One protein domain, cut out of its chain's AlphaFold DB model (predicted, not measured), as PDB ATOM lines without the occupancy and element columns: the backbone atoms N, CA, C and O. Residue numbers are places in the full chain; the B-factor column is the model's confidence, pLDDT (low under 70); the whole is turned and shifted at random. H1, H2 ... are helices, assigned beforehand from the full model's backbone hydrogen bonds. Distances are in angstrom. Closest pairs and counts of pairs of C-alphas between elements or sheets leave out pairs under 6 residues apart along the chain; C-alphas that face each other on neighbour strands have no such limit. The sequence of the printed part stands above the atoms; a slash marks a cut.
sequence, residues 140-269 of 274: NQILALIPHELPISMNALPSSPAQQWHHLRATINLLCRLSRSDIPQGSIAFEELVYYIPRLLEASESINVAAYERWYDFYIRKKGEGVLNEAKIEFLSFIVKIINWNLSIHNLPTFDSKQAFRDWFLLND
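AT A GLANCE: This is residues 140 to 269 of the 274 residues of an uncharacterized protein of Klebsiella pneumoniae (UniProt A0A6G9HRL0). This is an elongated helical body with the long helix H6 in the middle, running lengthwise; H2 packs on H6 toward one end, while H3 and H5 lie side by side toward the other end, and these long-axis helices stand at shallow tilts to H6. H7 crosses the far end of H2 nearly at a right angle, the short H1 packs on the first part of H6, and a long unnamed stretch, residues 144 to 160, runs on the outside from H1 to H2. The printed part has 130 residues with seven named helices, H1 to H7 in order along the chain, and no named strand; the class is all helix. It is compact, with a radius of gyration of the C-alphas of 15.6 A, and spans 47 by 28 by 26 A.

IN THESE COORDINATES: Find C-alpha 230 at (26.108, 44.618, 47.498); from there H6, residues 230 to 250, runs 30.1 A to C-alpha 250 at (45.187, 60.392, 30.336). Look next at H2, residues 161 to 177, 24.6 A long, and H5, residues 209 to 224, 22.4 A long. H3 is residues 188 to 195, H4 residues 197 to 200 and H1 residues 140 to 143. H7, residues 257 to 268, runs 16.3 A and ends at C-alpha 268, (59.545, 45.462, 25.343).

HOW THE PARTS SIT: Start at H6, which touches H2 at a shallow tilt of 31 degrees, opposite ways; their closest C-alphas, Leu 168 and Asn 246, are 5.5 A apart. With residues 231 to 235 alone H6 touches H1, closest at the C-alphas of Leu 143 and Phe 235, 6.1 A. H5 is close to H6 but not clearly touching, with the C-alphas of Lys 223 and Ile 233 7.1 A apart. With residues 215 to 222 alone H5 touches H3, closest at the C-alphas of Leu 193 and Tyr 219, 6.8 A, at 22 degrees, opposite ways. With residues 209 to 212 alone it touches H4, the C-alphas of Leu 200 and Tyr 212 being 5.4 A apart. At the other end, residues 161 to 166 alone of H2 touch H7, about perpendicular at 89 degrees; the C-alphas of Pro 161 and Ala 260 are 4.1 A apart. In H2, H3, H5, H6 and H7 every O i to N i+4 pair is within hydrogen-bond range; H1 and H4 are too short for such a pair.

THE WHOLE: The C-alphas farthest apart, Glu 225 and Asp 269, are 49.9 A from each other. The printed part has no cut, and the link from H1 to H2, 17 residues, is long. Mean pLDDT of the printed part is 76.2; look for values under 70 at, among others, residues 140 to 145 and 179 to 187.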
ATOM      1  N   ASN A 140      28.146  36.024  44.691       46.53
ATOM      2  CA  ASN A 140      29.490  35.461  44.807       46.53
ATOM      3  C   ASN A 140      30.092  35.078  43.444       46.53
ATOM      4  O   ASN A 140      31.302  35.177  43.271       46.53
ATOM      5  N   GLN A 141      29.268  34.735  42.446       53.12
ATOM      6  CA  GLN A 141      29.758  34.433  41.093       53.12
ATOM      7  C   GLN A 141      30.246  35.681  40.354       53.12
ATOM      8  O   GLN A 141      31.222  35.622  39.617       53.12
ATOM      9  N   ILE A 142      29.596  36.826  40.577       62.44
ATOM     10  CA  ILE A 142      30.017  38.076  39.947       62.44
ATOM     11  C   ILE A 142      31.299  38.629  40.579       62.44
ATOM     12  O   ILE A 142      32.149  39.168  39.877       62.44
ATOM     13  N   LEU A 143      31.485  38.442  41.888       61.41
ATOM     14  CA  LEU A 143      32.730  38.811  42.560       61.41
ATOM     15  C   LEU A 143      33.899  37.921  42.129       61.41
ATOM     16  O   LEU A 143      35.016  38.414  42.029       61.41
ATOM     17  N   ALA A 144      33.649  36.655  41.784       61.28
ATOM     18  CA  ALA A 144      34.670  35.767  41.224       61.28
ATOM     19  C   ALA A 144      35.191  36.218  39.842       61.28
ATOM     20  O   ALA A 144      36.269  35.794  39.428       61.28
ATOM     21  N   LEU A 145      34.465  37.098  39.136       67.31
ATOM     22  CA  LEU A 145      34.942  37.721  37.896       67.31
ATOM     23  C   LEU A 145      35.971  38.832  38.157       67.31
ATOM     24  O   LEU A 145      36.716  39.204  37.249       67.31
ATOM     25  N   ILE A 146      36.027  39.374  39.379       70.25
ATOM     26  CA  ILE A 146      37.039  40.353  39.779       70.25
ATOM     27  C   ILE A 146      38.364  39.603  39.973       70.25
ATOM     28  O   ILE A 146      38.433  38.699  40.808       70.25
ATOM     29  N   PRO A 147      39.444  39.959  39.252       63.16
ATOM     30  CA  PRO A 147      40.727  39.299  39.441       63.16
ATOM     31  C   PRO A 147      41.238  39.477  40.871       63.16
ATOM     32  O   PRO A 147      41.327  40.603  41.364       63.16
ATOM     33  N   HIS A 148      41.630  38.370  41.505       60.97
ATOM     34  CA  HIS A 148      42.243  38.385  42.836       60.97
ATOM     35  C   HIS A 148      43.578  39.142  42.856       60.97
ATOM     36  O   HIS A 148      43.896  39.802  43.840       60.97
ATOM     37  N   GLU A 149      44.327  39.089  41.752       66.50
ATOM     38  CA  GLU A 149      45.541  39.874  41.548       66.50
ATOM     39  C   GLU A 149      45.386  40.761  40.315       66.50
ATOM     40  O   GLU A 149      45.030  40.310  39.222       66.50
ATOM     41  N   LEU A 150      45.647  42.056  40.498       67.00
ATOM     42  CA  LEU A 150      45.680  43.001  39.394       67.00
ATOM     43  C   LEU A 150      47.026  42.889  38.672       67.00
ATOM     44  O   LEU A 150      48.065  42.877  39.329       67.00
ATOM     45  N   PRO A 151      47.039  42.929  37.329       67.06
ATOM     46  CA  PRO A 151      48.284  42.936  36.559       67.06
ATOM     47  C   PRO A 151      49.112  44.215  36.778       67.06
ATOM     48  O   PRO A 151      50.252  44.292  36.336       67.06
ATOM     49  N   ILE A 152      48.531  45.230  37.426       77.31
ATOM     50  CA  ILE A 152      49.141  46.529  37.708       77.31
ATOM     51  C   ILE A 152      48.757  47.011  39.111       77.31
ATOM     52  O   ILE A 152      47.623  46.831  39.559       77.31
ATOM     53  N   SER A 153      49.687  47.685  39.793       81.88
ATOM     54  CA  SER A 153      49.396  48.359  41.061       81.88
ATOM     55  C   SER A 153      48.618  49.652  40.813       81.88
ATOM     56  O   SER A 153      49.042  50.495  40.026       81.88
ATOM     57  N   MET A 154      47.496  49.825  41.512       81.31
ATOM     58  CA  MET A 154      46.662  51.035  41.452       81.31
ATOM     59  C   MET A 154      46.813  51.922  42.696       81.31
ATOM     60  O   MET A 154      45.886  52.631  43.079       81.31
ATOM     61  N   ASN A 155      47.971  51.856  43.358       83.69
ATOM     62  CA  ASN A 155      48.229  52.608  44.591       83.69
ATOM     63  C   ASN A 155      48.825  54.000  44.323       83.69
ATOM     64  O   ASN A 155      48.671  54.901  45.140       83.69
ATOM     65  N   ALA A 156      49.511  54.175  43.190       86.06
ATOM     66  CA  ALA A 156      50.111  55.439  42.771       86.06
ATOM     67  C   ALA A 156      50.138  55.532  41.242       86.06
ATOM     68  O   ALA A 156      50.355  54.525  40.564       86.06
ATOM     69  N   LEU A 157      49.883  56.726  40.700       86.00
ATOM     70  CA  LEU A 157      49.889  56.932  39.253       86.00
ATOM     71  C   LEU A 157      51.295  56.677  38.681       86.00
ATOM     72  O   LEU A 157      52.286  57.073  39.301       86.00
ATOM     73  N   PRO A 158      51.400  56.029  37.506       84.75
ATOM     74  CA  PRO A 158      52.688  55.743  36.887       84.75
ATOM     75  C   PRO A 158      53.399  57.037  36.476       84.75
ATOM     76  O   PRO A 158      52.843  57.886  35.774       84.75
ATOM     77  N   SER A 159      54.651  57.182  36.905       83.50
ATOM     78  CA  SER A 159      55.451  58.387  36.670       83.50
ATOM     79  C   SER A 159      56.170  58.384  35.319       83.50
ATOM     80  O   SER A 159      56.413  59.454  34.766       83.50
ATOM     81  N   SER A 160      56.499  57.206  34.775       83.56
ATOM     82  CA  SER A 160      57.193  57.082  33.487       83.56
ATOM     83  C   SER A 160      56.223  56.846  32.317       83.56
ATOM     84  O   SER A 160      55.258  56.094  32.482       83.56
ATOM     85  N   PRO A 161      56.490  57.397  31.114       77.62
ATOM     86  CA  PRO A 161      55.637  57.202  29.935       77.62
ATOM     87  C   PRO A 161      55.403  55.727  29.577       77.62
ATOM     88  O   PRO A 161      54.280  55.317  29.292       77.62
ATOM     89  N   ALA A 162      56.432  54.884  29.673       73.06
ATOM     90  CA  ALA A 162      56.289  53.456  29.400       73.06
ATOM     91  C   ALA A 162      55.359  52.737  30.397       73.06
ATOM     92  O   ALA A 162      54.562  51.883  30.003       73.06
ATOM     93  N   GLN A 163      55.428  53.091  31.686       79.00
ATOM     94  CA  GLN A 163      54.509  52.554  32.694       79.00
ATOM     95  C   GLN A 163      53.095  53.105  32.507       79.00
ATOM     96  O   GLN A 163      52.133  52.358  32.662       79.00
ATOM     97  N   GLN A 164      52.951  54.377  32.123       80.75
ATOM     98  CA  GLN A 164      51.654  54.964  31.779       80.75
ATOM     99  C   GLN A 164      50.985  54.157  30.664       80.75
ATOM    100  O   GLN A 164      49.856  53.701  30.835       80.75
ATOM    101  N   TRP A 165      51.711  53.870  29.579       77.00
ATOM    102  CA  TRP A 165      51.202  53.042  28.485       77.00
ATOM    103  C   TRP A 165      50.856  51.612  28.916       77.00
ATOM    104  O   TRP A 165      49.797  51.089  28.563       77.00
ATOM    105  N   HIS A 166      51.714  50.980  29.722       79.38
ATOM    106  CA  HIS A 166      51.447  49.647  30.261       79.38
ATOM    107  C   HIS A 166      50.150  49.610  31.086       79.38
ATOM    108  O   HIS A 166      49.318  48.727  30.880       79.38
ATOM    109  N   HIS A 167      49.937  50.594  31.966       84.69
ATOM    110  CA  HIS A 167      48.720  50.679  32.772       84.69
ATOM    111  C   HIS A 167      47.476  50.948  31.909       84.69
ATOM    112  O   HIS A 167      46.432  50.339  32.153       84.69
ATOM    113  N   LEU A 168      47.572  51.797  30.878       80.69
ATOM    114  CA  LEU A 168      46.471  52.034  29.934       80.69
ATOM    115  C   LEU A 168      46.057  50.740  29.225       80.69
ATOM    116  O   LEU A 168      44.888  50.361  29.251       80.69
ATOM    117  N   ARG A 169      47.017  49.987  28.679       76.94
ATOM    118  CA  ARG A 169      46.726  48.718  27.997       76.94
ATOM    119  C   ARG A 169      46.183  47.655  28.952       76.94
ATOM    120  O   ARG A 169      45.229  46.954  28.624       76.94
ATOM    121  N   ALA A 170      46.773  47.532  30.141       75.75
ATOM    122  CA  ALA A 170      46.355  46.551  31.138       75.75
ATOM    123  C   ALA A 170      44.921  46.804  31.632       75.75
ATOM    124  O   ALA A 170      44.157  45.851  31.796       75.75
ATOM    125  N   THR A 171      44.535  48.070  31.817       80.94
ATOM    126  CA  THR A 171      43.161  48.437  32.195       80.94
ATOM    127  C   THR A 171      42.156  48.183  31.074       80.94
ATOM    128  O   THR A 171      41.111  47.597  31.348       80.94
ATOM    129  N   ILE A 172      42.473  48.508  29.817       77.38
ATOM    130  CA  ILE A 172      41.605  48.197  28.667       77.38
ATOM    131  C   ILE A 172      41.421  46.681  28.502       77.38
ATOM    132  O   ILE A 172      40.293  46.199  28.426       77.38
ATOM    133  N   ASN A 173      42.502  45.898  28.569       74.50
ATOM    134  CA  ASN A 173      42.431  44.432  28.509       74.50
ATOM    135  C   ASN A 173      41.629  43.824  29.668       74.50
ATOM    136  O   ASN A 173      41.010  42.769  29.526       74.50
ATOM    137  N   LEU A 174      41.674  44.444  30.847       76.44
ATOM    138  CA  LEU A 174      40.859  44.029  31.978       76.44
ATOM    139  C   LEU A 174      39.375  44.329  31.723       76.44
ATOM    140  O   LEU A 174      38.551  43.441  31.907       76.44
ATOM    141  N   LEU A 175      39.040  45.516  31.215       76.69
ATOM    142  CA  LEU A 175      37.663  45.879  30.859       76.69
ATOM    143  C   LEU A 175      37.079  44.974  29.770       76.69
ATOM    144  O   LEU A 175      35.944  44.535  29.910       76.69
ATOM    145  N   CYS A 176      37.858  44.619  28.743       70.44
ATOM    146  CA  CYS A 176      37.442  43.664  27.709       70.44
ATOM    147  C   CYS A 176      37.146  42.261  28.265       70.44
ATOM    148  O   CYS A 176      36.287  41.553  27.750       70.44
ATOM    149  N   ARG A 177      37.852  41.832  29.320       69.56
ATOM    150  CA  ARG A 177      37.585  40.544  29.986       69.56
ATOM    151  C   ARG A 177      36.342  40.600  30.868       69.56
ATOM    152  O   ARG A 177      35.603  39.627  30.924       69.56
ATOM    153  N   LEU A 178      36.101  41.740  31.510       70.31
ATOM    154  CA  LEU A 178      34.945  41.989  32.376       70.31
ATOM    155  C   LEU A 178      33.668  42.356  31.603       70.31
ATOM    156  O   LEU A 178      32.649  42.638  32.222       70.31
ATOM    157  N   SER A 179      33.724  42.387  30.270       59.72
ATOM    158  CA  SER A 179      32.608  42.729  29.383       59.72
ATOM    159  C   SER A 179      32.115  41.539  28.544       59.72
ATOM    160  O   SER A 179      31.367  41.721  27.581       59.72
ATOM    161  N   ARG A 180      32.534  40.316  28.902       57.94
ATOM    162  CA  ARG A 180      32.185  39.064  28.216       57.94
ATOM    163  C   ARG A 180      30.749  38.607  28.523       57.94
ATOM    164  O   ARG A 180      30.112  39.040  29.479       57.94
ATOM    165  N   SER A 181      30.229  37.737  27.656       46.91
ATOM    166  CA  SER A 181      28.843  37.237  27.648       46.91
ATOM    167  C   SER A 181      28.515  36.204  28.736       46.91
ATOM    168  O   SER A 181      27.391  35.718  28.789       46.91
ATOM    169  N   ASP A 182      29.493  35.832  29.556       51.06
ATOM    170  CA  ASP A 182      29.428  34.838  30.632       51.06
ATOM    171  C   ASP A 182      29.071  35.446  32.000       51.06
ATOM    172  O   ASP A 182      29.044  34.740  33.008       51.06
ATOM    173  N   ILE A 183      28.756  36.746  32.051       57.03
ATOM    174  CA  ILE A 183      28.298  37.401  33.278       57.03
ATOM    175  C   ILE A 183      26.947  36.801  33.701       57.03
ATOM    176  O   ILE A 183      26.007  36.803  32.899       57.03
ATOM    177  N   PRO A 184      26.815  36.313  34.952       53.91
ATOM    178  CA  PRO A 184      25.580  35.706  35.430       53.91
ATOM    179  C   PRO A 184      24.371  36.630  35.254       53.91
ATOM    180  O   PRO A 184      24.437  37.824  35.572       53.91
ATOM    181  N   GLN A 185      23.254  36.061  34.790       54.44
ATOM    182  CA  GLN A 185      21.975  36.770  34.697       54.44
ATOM    183  C   GLN A 185      21.572  37.336  36.063       54.44
ATOM    184  O   GLN A 185      21.857  36.764  37.120       54.44
ATOM    185  N   GLY A 186      20.938  38.502  36.050       60.72
ATOM    186  CA  GLY A 186      20.749  39.304  37.248       60.72
ATOM    187  C   GLY A 186      19.404  40.005  37.296       60.72
ATOM    188  O   GLY A 186      18.396  39.533  36.794       60.72
ATOM    189  N   SER A 187      19.365  41.138  37.996       64.25
ATOM    190  CA  SER A 187      18.186  42.003  37.921       64.25
ATOM    191  C   SER A 187      18.229  42.735  36.583       64.25
ATOM    192  O   SER A 187      19.321  43.053  36.122       64.25
ATOM    193  N   ILE A 188      17.072  43.085  36.020       72.06
ATOM    194  CA  ILE A 188      16.976  43.852  34.763       72.06
ATOM    195  C   ILE A 188      17.905  45.080  34.793       72.06
ATOM    196  O   ILE A 188      18.682  45.300  33.876       72.06
ATOM    197  N   ALA A 189      17.920  45.819  35.909       70.69
ATOM    198  CA  ALA A 189      18.802  46.974  36.090       70.69
ATOM    199  C   ALA A 189      20.304  46.630  36.028       70.69
ATOM    200  O   ALA A 189      21.105  47.424  35.545       70.69
ATOM    201  N   PHE A 190      20.699  45.466  36.541       78.88
ATOM    202  CA  PHE A 190      22.081  45.001  36.496       78.88
ATOM    203  C   PHE A 190      22.470  44.516  35.093       78.88
ATOM    204  O   PHE A 190      23.548  44.851  34.611       78.88
ATOM    205  N   GLU A 191      21.579  43.793  34.419       76.19
ATOM    206  CA  GLU A 191      21.788  43.329  33.043       76.19
ATOM    207  C   GLU A 191      21.922  44.501  32.069       76.19
ATOM    208  O   GLU A 191      22.833  44.511  31.245       76.19
ATOM    209  N   GLU A 192      21.085  45.533  32.216       77.69
ATOM    210  CA  GLU A 192      21.208  46.774  31.450       77.69
ATOM    211  C   GLU A 192      22.574  47.432  31.674       77.69
ATOM    212  O   GLU A 192      23.243  47.798  30.710       77.69
ATOM    213  N   LEU A 193      23.029  47.547  32.926       81.81
ATOM    214  CA  LEU A 193      24.335  48.133  33.242       81.81
ATOM    215  C   LEU A 193      25.489  47.342  32.617       81.81
ATOM    216  O   LEU A 193      26.391  47.945  32.037       81.81
ATOM    217  N   VAL A 194      25.445  46.014  32.684       79.00
ATOM    218  CA  VAL A 194      26.468  45.140  32.095       79.00
ATOM    219  C   VAL A 194      26.480  45.213  30.571       79.00
ATOM    220  O   VAL A 194      27.542  45.324  29.962       79.00
ATOM    221  N   TYR A 195      25.302  45.219  29.951       79.50
ATOM    222  CA  TYR A 195      25.135  45.265  28.500       79.50
ATOM    223  C   TYR A 195      25.822  46.475  27.849       79.50
ATOM    224  O   TYR A 195      26.248  46.417  26.692       79.50
ATOM    225  N   TYR A 196      25.947  47.587  28.576       78.75
ATOM    226  CA  TYR A 196      26.605  48.791  28.077       78.75
ATOM    227  C   TYR A 196      28.125  48.807  28.271       78.75
ATOM    228  O   TYR A 196      28.768  49.609  27.599       78.75
ATOM    229  N   ILE A 197      28.722  47.922  29.082       78.38
ATOM    230  CA  ILE A 197      30.176  47.914  29.344       78.38
ATOM    231  C   ILE A 197      31.007  47.848  28.048       78.38
ATOM    232  O   ILE A 197      31.902  48.680  27.894       78.38
ATOM    233  N   PRO A 198      30.720  46.963  27.065       74.69
ATOM    234  CA  PRO A 198      31.470  46.945  25.805       74.69
ATOM    235  C   PRO A 198      31.414  48.271  25.032       74.69
ATOM    236  O   PRO A 198      32.339  48.605  24.302       74.69
ATOM    237  N   ARG A 199      30.332  49.045  25.198       78.81
ATOM    238  CA  ARG A 199      30.110  50.330  24.509       78.81
ATOM    239  C   ARG A 199      30.813  51.504  25.185       78.81
ATOM    240  O   ARG A 199      30.782  52.612  24.656       78.81
ATOM    241  N   LEU A 200      31.430  51.275  26.343       79.56
ATOM    242  CA  LEU A 200      32.281  52.259  27.010       79.56
ATOM    243  C   LEU A 200      33.673  52.328  26.374       79.56
ATOM    244  O   LEU A 200      34.448  53.212  26.724       79.56
ATOM    245  N   LEU A 201      33.994  51.407  25.461       72.88
ATOM    246  CA  LEU A 201      35.276  51.342  24.771       72.88
ATOM    247  C   LEU A 201      35.131  51.824  23.322       72.88
ATOM    248  O   LEU A 201      34.243  51.369  22.601       72.88
ATOM    249  N   GLU A 202      36.024  52.701  22.862       71.81
ATOM    250  CA  GLU A 202      36.168  53.014  21.435       71.81
ATOM    251  C   GLU A 202      37.161  52.040  20.814       71.81
ATOM    252  O   GLU A 202      38.300  51.931  21.265       71.81
ATOM    253  N   ALA A 203      36.706  51.287  19.807       64.06
ATOM    254  CA  ALA A 203      37.505  50.288  19.089       64.06
ATOM    255  C   ALA A 203      38.238  49.260  19.983       64.06
ATOM    256  O   ALA A 203      39.120  48.557  19.509       64.06
ATOM    257  N   SER A 204      37.844  49.112  21.255       61.03
ATOM    258  CA  SER A 204      38.564  48.318  22.268       61.03
ATOM    259  C   SER A 204      39.980  48.820  22.591       61.03
ATOM    260  O   SER A 204      40.795  48.051  23.094       61.03
ATOM    261  N   GLU A 205      40.281  50.093  22.325       61.91
ATOM    262  CA  GLU A 205      41.618  50.679  22.513       61.91
ATOM    263  C   GLU A 205      41.632  51.835  23.520       61.91
ATOM    264  O   GLU A 205      42.645  52.069  24.180       61.91
ATOM    265  N   SER A 206      40.511  52.539  23.680       70.94
ATOM    266  CA  SER A 206      40.383  53.683  24.584       70.94
ATOM    267  C   SER A 206      39.008  53.734  25.246       70.94
ATOM    268  O   SER A 206      38.065  53.060  24.828       70.94
ATOM    269  N   ILE A 207      38.885  54.536  26.304       81.31
ATOM    270  CA  ILE A 207      37.601  54.808  26.954       81.31
ATOM    271  C   ILE A 207      36.842  55.875  26.159       81.31
ATOM    272  O   ILE A 207      37.334  56.989  25.982       81.31
ATOM    273  N   ASN A 208      35.604  55.578  25.764       82.06
ATOM    274  CA  ASN A 208      34.663  56.586  25.288       82.06
ATOM    275  C   ASN A 208      34.146  57.394  26.486       82.06
ATOM    276  O   ASN A 208      33.226  56.965  27.188       82.06
ATOM    277  N   VAL A 209      34.733  58.568  26.729       84.94
ATOM    278  CA  VAL A 209      34.417  59.403  27.903       84.94
ATOM    279  C   VAL A 209      32.931  59.763  27.960       84.94
ATOM    280  O   VAL A 209      32.291  59.579  28.990       84.94
ATOM    281  N   ALA A 210      32.342  60.182  26.838       82.50
ATOM    282  CA  ALA A 210      30.942  60.596  26.798       82.50
ATOM    283  C   ALA A 210      29.966  59.429  27.050       82.50
ATOM    284  O   ALA A 210      28.896  59.616  27.633       82.50
ATOM    285  N   ALA A 211      30.291  58.218  26.588       81.06
ATOM    286  CA  ALA A 211      29.507  57.020  26.880       81.06
ATOM    287  C   ALA A 211      29.660  56.598  28.345       81.06
ATOM    288  O   ALA A 211      28.666  56.223  28.968       81.06
ATOM    289  N   TYR A 212      30.872  56.711  28.896       89.19
ATOM    290  CA  TYR A 212      31.143  56.443  30.303       89.19
ATOM    291  C   TYR A 212      30.380  57.381  31.237       89.19
ATOM    292  O   TYR A 212      29.726  56.887  32.149       89.19
ATOM    293  N   GLU A 213      30.381  58.692  30.994       86.69
ATOM    294  CA  GLU A 213      29.645  59.661  31.821       86.69
ATOM    295  C   GLU A 213      28.150  59.319  31.892       86.69
ATOM    296  O   GLU A 213      27.589  59.173  32.979       86.69
ATOM    297  N   ARG A 214      27.521  59.060  30.736       87.50
ATOM    298  CA  ARG A 214      26.104  58.657  30.671       87.50
ATOM    299  C   ARG A 214      25.831  57.340  31.395       87.50
ATOM    300  O   ARG A 214      24.793  57.185  32.038       87.50
ATOM    301  N   TRP A 215      26.734  56.374  31.265       91.38
ATOM    302  CA  TRP A 215      26.617  55.090  31.949       91.38
ATOM    303  C   TRP A 215      26.808  55.225  33.462       91.38
ATOM    304  O   TRP A 215      26.085  54.594  34.232       91.38
ATOM    305  N   TYR A 216      27.736  56.074  33.900       90.31
ATOM    306  CA  TYR A 216      28.017  56.319  35.308       90.31
ATOM    307  C   TYR A 216      26.836  57.005  36.003       90.31
ATOM    308  O   TYR A 216      26.422  56.558  37.072       90.31
ATOM    309  N   ASP A 217      26.216  57.999  35.364       87.75
ATOM    310  CA  ASP A 217      24.978  58.615  35.859       87.75
ATOM    311  C   ASP A 217      23.859  57.576  36.023       87.75
ATOM    312  O   ASP A 217      23.144  57.546  37.032       87.75
ATOM    313  N   PHE A 218      23.737  56.667  35.051       88.25
ATOM    314  CA  PHE A 218      22.778  55.570  35.117       88.25
ATOM    315  C   PHE A 218      23.076  54.605  36.274       88.25
ATOM    316  O   PHE A 218      22.162  54.253  37.024       88.25
ATOM    317  N   TYR A 219      24.344  54.234  36.467       89.19
ATOM    318  CA  TYR A 219      24.805  53.409  37.584       89.19
ATOM    319  C   TYR A 219      24.492  54.050  38.942       89.19
ATOM    320  O   TYR A 219      23.904  53.393  39.803       89.19
ATOM    321  N   ILE A 220      24.825  55.330  39.135       88.94
ATOM    322  CA  ILE A 220      24.574  56.050  40.391       88.94
ATOM    323  C   ILE A 220      23.080  56.105  40.704       88.94
ATOM    324  O   ILE A 220      22.682  55.825  41.839       88.94
ATOM    325  N   ARG A 221      22.241  56.373  39.698       88.94
ATOM    326  CA  ARG A 221      20.784  56.335  39.855       88.94
ATOM    327  C   ARG A 221      20.303  54.951  40.306       88.94
ATOM    328  O   ARG A 221      19.595  54.850  41.304       88.94
ATOM    329  N   LYS A 222      20.731  53.874  39.632       83.00
ATOM    330  CA  LYS A 222      20.348  52.492  39.984       83.00
ATOM    331  C   LYS A 222      20.868  52.042  41.347       83.00
ATOM    332  O   LYS A 222      20.183  51.303  42.050       83.00
ATOM    333  N   LYS A 223      22.036  52.528  41.759       83.00
ATOM    334  CA  LYS A 223      22.561  52.321  43.110       83.00
ATOM    335  C   LYS A 223      21.692  53.014  44.166       83.00
ATOM    336  O   LYS A 223      21.387  52.398  45.183       83.00
ATOM    337  N   GLY A 224      21.262  54.255  43.922       80.81
ATOM    338  CA  GLY A 224      20.397  55.018  44.833       80.81
ATOM    339  C   GLY A 224      18.967  54.473  44.956       80.81
ATOM    340  O   GLY A 224      18.358  54.594  46.012       80.81
ATOM    341  N   GLU A 225      18.454  53.825  43.907       84.50
ATOM    342  CA  GLU A 225      17.140  53.158  43.896       84.50
ATOM    343  C   GLU A 225      17.100  51.857  44.731       84.50
ATOM    344  O   GLU A 225      16.025  51.299  44.935       84.50
ATOM    345  N   GLY A 226      18.246  51.340  45.197       77.88
ATOM    346  CA  GLY A 226      18.314  50.100  45.988       77.88
ATOM    347  C   GLY A 226      18.038  48.815  45.192       77.88
ATOM    348  O   GLY A 226      17.831  47.756  45.777       77.88
ATOM    349  N   VAL A 227      18.047  48.879  43.855       76.12
ATOM    350  CA  VAL A 227      17.755  47.736  42.961       76.12
ATOM    351  C   VAL A 227      18.969  46.832  42.689       76.12
ATOM    352  O   VAL A 227      18.860  45.809  42.001       76.12
ATOM    353  N   LEU A 228      20.138  47.211  43.210       75.88
ATOM    354  CA  LEU A 228      21.391  46.463  43.129       75.88
ATOM    355  C   LEU A 228      21.750  45.923  44.518       75.88
ATOM    356  O   LEU A 228      21.718  46.662  45.496       75.88
ATOM    357  N   ASN A 229      22.121  44.644  44.595       78.94
ATOM    358  CA  ASN A 229      22.679  44.072  45.821       78.94
ATOM    359  C   ASN A 229      24.168  44.444  45.971       78.94
ATOM    360  O   ASN A 229      24.796  44.911  45.018       78.94
ATOM    361  N   GLU A 230      24.733  44.219  47.157       77.44
ATOM    362  CA  GLU A 230      26.108  44.618  47.498       77.44
ATOM    363  C   GLU A 230      27.154  44.077  46.521       77.44
ATOM    364  O   GLU A 230      27.973  44.838  46.020       77.44
ATOM    365  N   ALA A 231      27.071  42.802  46.153       73.50
ATOM    366  CA  ALA A 231      28.017  42.194  45.224       73.50
ATOM    367  C   ALA A 231      27.959  42.782  43.804       73.50
ATOM    368  O   ALA A 231      28.987  42.971  43.156       73.50
ATOM    369  N   LYS A 232      26.759  43.109  43.307       79.75
ATOM    370  CA  LYS A 232      26.599  43.808  42.024       79.75
ATOM    371  C   LYS A 232      27.176  45.218  42.103       79.75
ATOM    372  O   LYS A 232      27.820  45.666  41.158       79.75
ATOM    373  N   ILE A 233      26.957  45.909  43.223       82.81
ATOM    374  CA  ILE A 233      27.540  47.231  43.473       82.81
ATOM    375  C   ILE A 233      29.064  47.137  43.498       82.81
ATOM    376  O   ILE A 233      29.721  47.984  42.901       82.81
ATOM    377  N   GLU A 234      29.633  46.134  44.155       82.06
ATOM    378  CA  GLU A 234      31.077  45.930  44.250       82.06
ATOM    379  C   GLU A 234      31.703  45.625  42.882       82.06
ATOM    380  O   GLU A 234      32.659  46.296  42.495       82.06
ATOM    381  N   PHE A 235      31.107  44.733  42.086       84.62
ATOM    382  CA  PHE A 235      31.548  44.473  40.711       84.62
ATOM    383  C   PHE A 235      31.505  45.723  39.822       84.62
ATOM    384  O   PHE A 235      32.485  46.066  39.158       84.62
ATOM    385  N   LEU A 236      30.390  46.457  39.833       88.06
ATOM    386  CA  LEU A 236      30.255  47.689  39.051       88.06
ATOM    387  C   LEU A 236      31.197  48.788  39.564       88.06
ATOM    388  O   LEU A 236      31.762  49.538  38.771       88.06
ATOM    389  N   SER A 237      31.433  48.853  40.877       87.94
ATOM    390  CA  SER A 237      32.407  49.771  41.480       87.94
ATOM    391  C   SER A 237      33.837  49.418  41.085       87.94
ATOM    392  O   SER A 237      34.655  50.319  40.902       87.94
ATOM    393  N   PHE A 238      34.145  48.132  40.907       88.69
ATOM    394  CA  PHE A 238      35.427  47.697  40.373       88.69
ATOM    395  C   PHE A 238      35.609  48.171  38.929       88.69
ATOM    396  O   PHE A 238      36.631  48.781  38.628       88.69
ATOM    397  N   ILE A 239      34.602  48.023  38.062       89.62
ATOM    398  CA  ILE A 239      34.638  48.568  36.690       89.62
ATOM    399  C   ILE A 239      34.879  50.083  36.700       89.62
ATOM    400  O   ILE A 239      35.783  50.565  36.018       89.62
ATOM    401  N   VAL A 240      34.139  50.829  37.530       91.31
ATOM    402  CA  VAL A 240      34.335  52.279  37.719       91.31
ATOM    403  C   VAL A 240      35.770  52.596  38.143       91.31
ATOM    404  O   VAL A 240      36.386  53.512  37.599       91.31
ATOM    405  N   LYS A 241      36.336  51.832  39.085       90.69
ATOM    406  CA  LYS A 241      37.726  51.995  39.533       90.69
ATOM    407  C   LYS A 241      38.713  51.820  38.375       90.69
ATOM    408  O   LYS A 241      39.611  52.646  38.236       90.69
ATOM    409  N   ILE A 242      38.544  50.789  37.542       90.31
ATOM    410  CA  ILE A 242      39.419  50.538  36.385       90.31
ATOM    411  C   ILE A 242      39.325  51.674  35.359       90.31
ATOM    412  O   ILE A 242      40.357  52.157  34.889       90.31
ATOM    413  N   ILE A 243      38.110  52.133  35.043       89.38
ATOM    414  CA  ILE A 243      37.892  53.223  34.083       89.38
ATOM    415  C   ILE A 243      38.494  54.530  34.604       89.38
ATOM    416  O   ILE A 243      39.272  55.172  33.900       89.38
ATOM    417  N   ASN A 244      38.209  54.904  35.853       89.81
ATOM    418  CA  ASN A 244      38.754  56.124  36.447       89.81
ATOM    419  C   ASN A 244      40.281  56.087  36.533       89.81
ATOM    420  O   ASN A 244      40.926  57.113  36.331       89.81
ATOM    421  N   TRP A 245      40.873  54.918  36.795       91.06
ATOM    422  CA  TRP A 245      42.324  54.763  36.771       91.06
ATOM    423  C   TRP A 245      42.906  55.062  35.386       91.06
ATOM    424  O   TRP A 245      43.861  55.828  35.268       91.06
ATOM    425  N   ASN A 246      42.299  54.502  34.337       89.94
ATOM    426  CA  ASN A 246      42.699  54.737  32.952       89.94
ATOM    427  C   ASN A 246      42.594  56.231  32.579       89.94
ATOM    428  O   ASN A 246      43.574  56.827  32.131       89.94
ATOM    429  N   LEU A 247      41.459  56.870  32.880       86.69
ATOM    430  CA  LEU A 247      41.253  58.307  32.656       86.69
ATOM    431  C   LEU A 247      42.235  59.182  33.454       86.69
ATOM    432  O   LEU A 247      42.707  60.198  32.950       86.69
ATOM    433  N   SER A 248      42.590  58.786  34.680       88.62
ATOM    434  CA  SER A 248      43.550  59.539  35.502       88.62
ATOM    435  C   SER A 248      44.940  59.594  34.869       88.62
ATOM    436  O   SER A 248      45.631  60.596  35.020       88.62
ATOM    437  N   ILE A 249      45.339  58.550  34.135       85.06
ATOM    438  CA  ILE A 249      46.605  58.538  33.390       85.06
ATOM    439  C   ILE A 249      46.527  59.485  32.192       85.06
ATOM    440  O   ILE A 249      47.454  60.261  31.977       85.06
ATOM    441  N   HIS A 250      45.412  59.472  31.455       79.94
ATOM    442  CA  HIS A 250      45.187  60.392  30.336       79.94
ATOM    443  C   HIS A 250      45.194  61.869  30.753       79.94
ATOM    444  O   HIS A 250      45.571  62.725  29.958       79.94
ATOM    445  N   ASN A 251      44.819  62.158  32.001       85.06
ATOM    446  CA  ASN A 251      44.790  63.507  32.564       85.06
ATOM    447  C   ASN A 251      46.114  63.945  33.214       85.06
ATOM    448  O   ASN A 251      46.182  65.044  33.773       85.06
ATOM    449  N   LEU A 252      47.168  63.120  33.185       84.38
ATOM    450  CA  LEU A 252      48.471  63.533  33.702       84.38
ATOM    451  C   LEU A 252      49.034  64.680  32.840       84.38
ATOM    452  O   LEU A 252      49.090  64.545  31.619       84.38
ATOM    453  N   PRO A 253      49.544  65.772  33.445       78.31
ATOM    454  CA  PRO A 253      50.106  66.901  32.695       78.31
ATOM    455  C   PRO A 253      51.273  66.516  31.774       78.31
ATOM    456  O   PRO A 253      51.584  67.228  30.826       78.31
ATOM    457  N   THR A 254      51.944  65.408  32.089       73.50
ATOM    458  CA  THR A 254      53.115  64.882  31.383       73.50
ATOM    459  C   THR A 254      52.777  63.772  30.388       73.50
ATOM    460  O   THR A 254      53.692  63.202  29.795       73.50
ATOM    461  N   PHE A 255      51.496  63.429  30.214       78.25
ATOM    462  CA  PHE A 255      51.101  62.325  29.350       78.25
ATOM    463  C   PHE A 255      51.157  62.719  27.869       78.25
ATOM    464  O   PHE A 255      50.368  63.527  27.385       78.25
ATOM    465  N   ASP A 256      52.070  62.083  27.138       79.19
ATOM    466  CA  ASP A 256      52.113  62.064  25.676       79.19
ATOM    467  C   ASP A 256      51.937  60.614  25.219       79.19
ATOM    468  O   ASP A 256      52.802  59.768  25.448       79.19
ATOM    469  N   SER A 257      50.812  60.318  24.564       69.62
ATOM    470  CA  SER A 257      50.466  58.958  24.137       69.62
ATOM    471  C   SER A 257      51.454  58.369  23.128       69.62
ATOM    472  O   SER A 257      51.722  57.167  23.168       69.62
ATOM    473  N   LYS A 258      52.039  59.193  22.249       76.31
ATOM    474  CA  LYS A 258      53.012  58.739  21.247       76.31
ATOM    475  C   LYS A 258      54.343  58.416  21.907       76.31
ATOM    476  O   LYS A 258      54.941  57.387  21.594       76.31
ATOM    477  N   GLN A 259      54.781  59.268  22.830       72.38
ATOM    478  CA  GLN A 259      56.006  59.040  23.589       72.38
ATOM    479  C   GLN A 259      55.860  57.835  24.531       72.38
ATOM    480  O   GLN A 259      56.741  56.981  24.575       72.38
ATOM    481  N   ALA A 260      54.714  57.702  25.199       66.31
ATOM    482  CA  ALA A 260      54.392  56.585  26.080       66.31
ATOM    483  C   ALA A 260      54.395  55.234  25.345       66.31
ATOM    484  O   ALA A 260      55.041  54.285  25.799       66.31
ATOM    485  N   PHE A 261      53.744  55.157  24.177       68.62
ATOM    486  CA  PHE A 261      53.786  53.968  23.323       68.62
ATOM    487  C   PHE A 261      55.206  53.660  22.845       68.62
ATOM    488  O   PHE A 261      55.649  52.516  22.933       68.62
ATOM    489  N   ARG A 262      55.934  54.676  22.364       72.75
ATOM    490  CA  ARG A 262      57.304  54.521  21.861       72.75
ATOM    491  C   ARG A 262      58.245  53.984  22.936       72.75
ATOM    492  O   ARG A 262      58.992  53.050  22.663       72.75
ATOM    493  N   ASP A 263      58.203  54.539  24.142       65.62
ATOM    494  CA  ASP A 263      59.076  54.117  25.238       65.62
ATOM    495  C   ASP A 263      58.722  52.713  25.727       65.62
ATOM    496  O   ASP A 263      59.614  51.900  25.967       65.62
ATOM    497  N   TRP A 264      57.428  52.385  25.808       69.31
ATOM    498  CA  TRP A 264      56.995  51.022  26.105       69.31
ATOM    499  C   TRP A 264      57.470  50.029  25.039       69.31
ATOM    500  O   TRP A 264      58.033  48.991  25.389       69.31
ATOM    501  N   PHE A 265      57.294  50.359  23.757       68.31
ATOM    502  CA  PHE A 265      57.742  49.531  22.639       68.31
ATOM    503  C   PHE A 265      59.252  49.300  22.714       68.31
ATOM    504  O   PHE A 265      59.701  48.167  22.656       68.31
ATOM    505  N   LEU A 266      60.040  50.352  22.950       71.75
ATOM    506  CA  LEU A 266      61.495  50.253  23.060       71.75
ATOM    507  C   LEU A 266      61.982  49.443  24.270       71.75
ATOM    508  O   LEU A 266      63.108  48.951  24.220       71.75
ATOM    509  N   LEU A 267      61.206  49.341  25.349       66.81
ATOM    510  CA  LEU A 267      61.544  48.525  26.524       66.81
ATOM    511  C   LEU A 267      61.117  47.062  26.382       66.81
ATOM    512  O   LEU A 267      61.678  46.205  27.054       66.81
ATOM    513  N   ASN A 268      60.129  46.789  25.531       59.16
ATOM    514  CA  ASN A 268      59.545  45.462  25.343       59.16
ATOM    515  C   ASN A 268      59.816  44.899  23.937       59.16
ATOM    516  O   ASN A 268      59.200  43.905  23.563       59.16
ATOM    517  N   ASP A 269      60.703  45.531  23.159       62.69
ATOM    518  CA  ASP A 269      61.109  45.061  21.835       62.69
ATOM    519  C   ASP A 269      61.976  43.801  21.992       62.69
ATOM    520  O   ASP A 269      63.108  43.893  22.480       62.69
TER     521      ASP A 269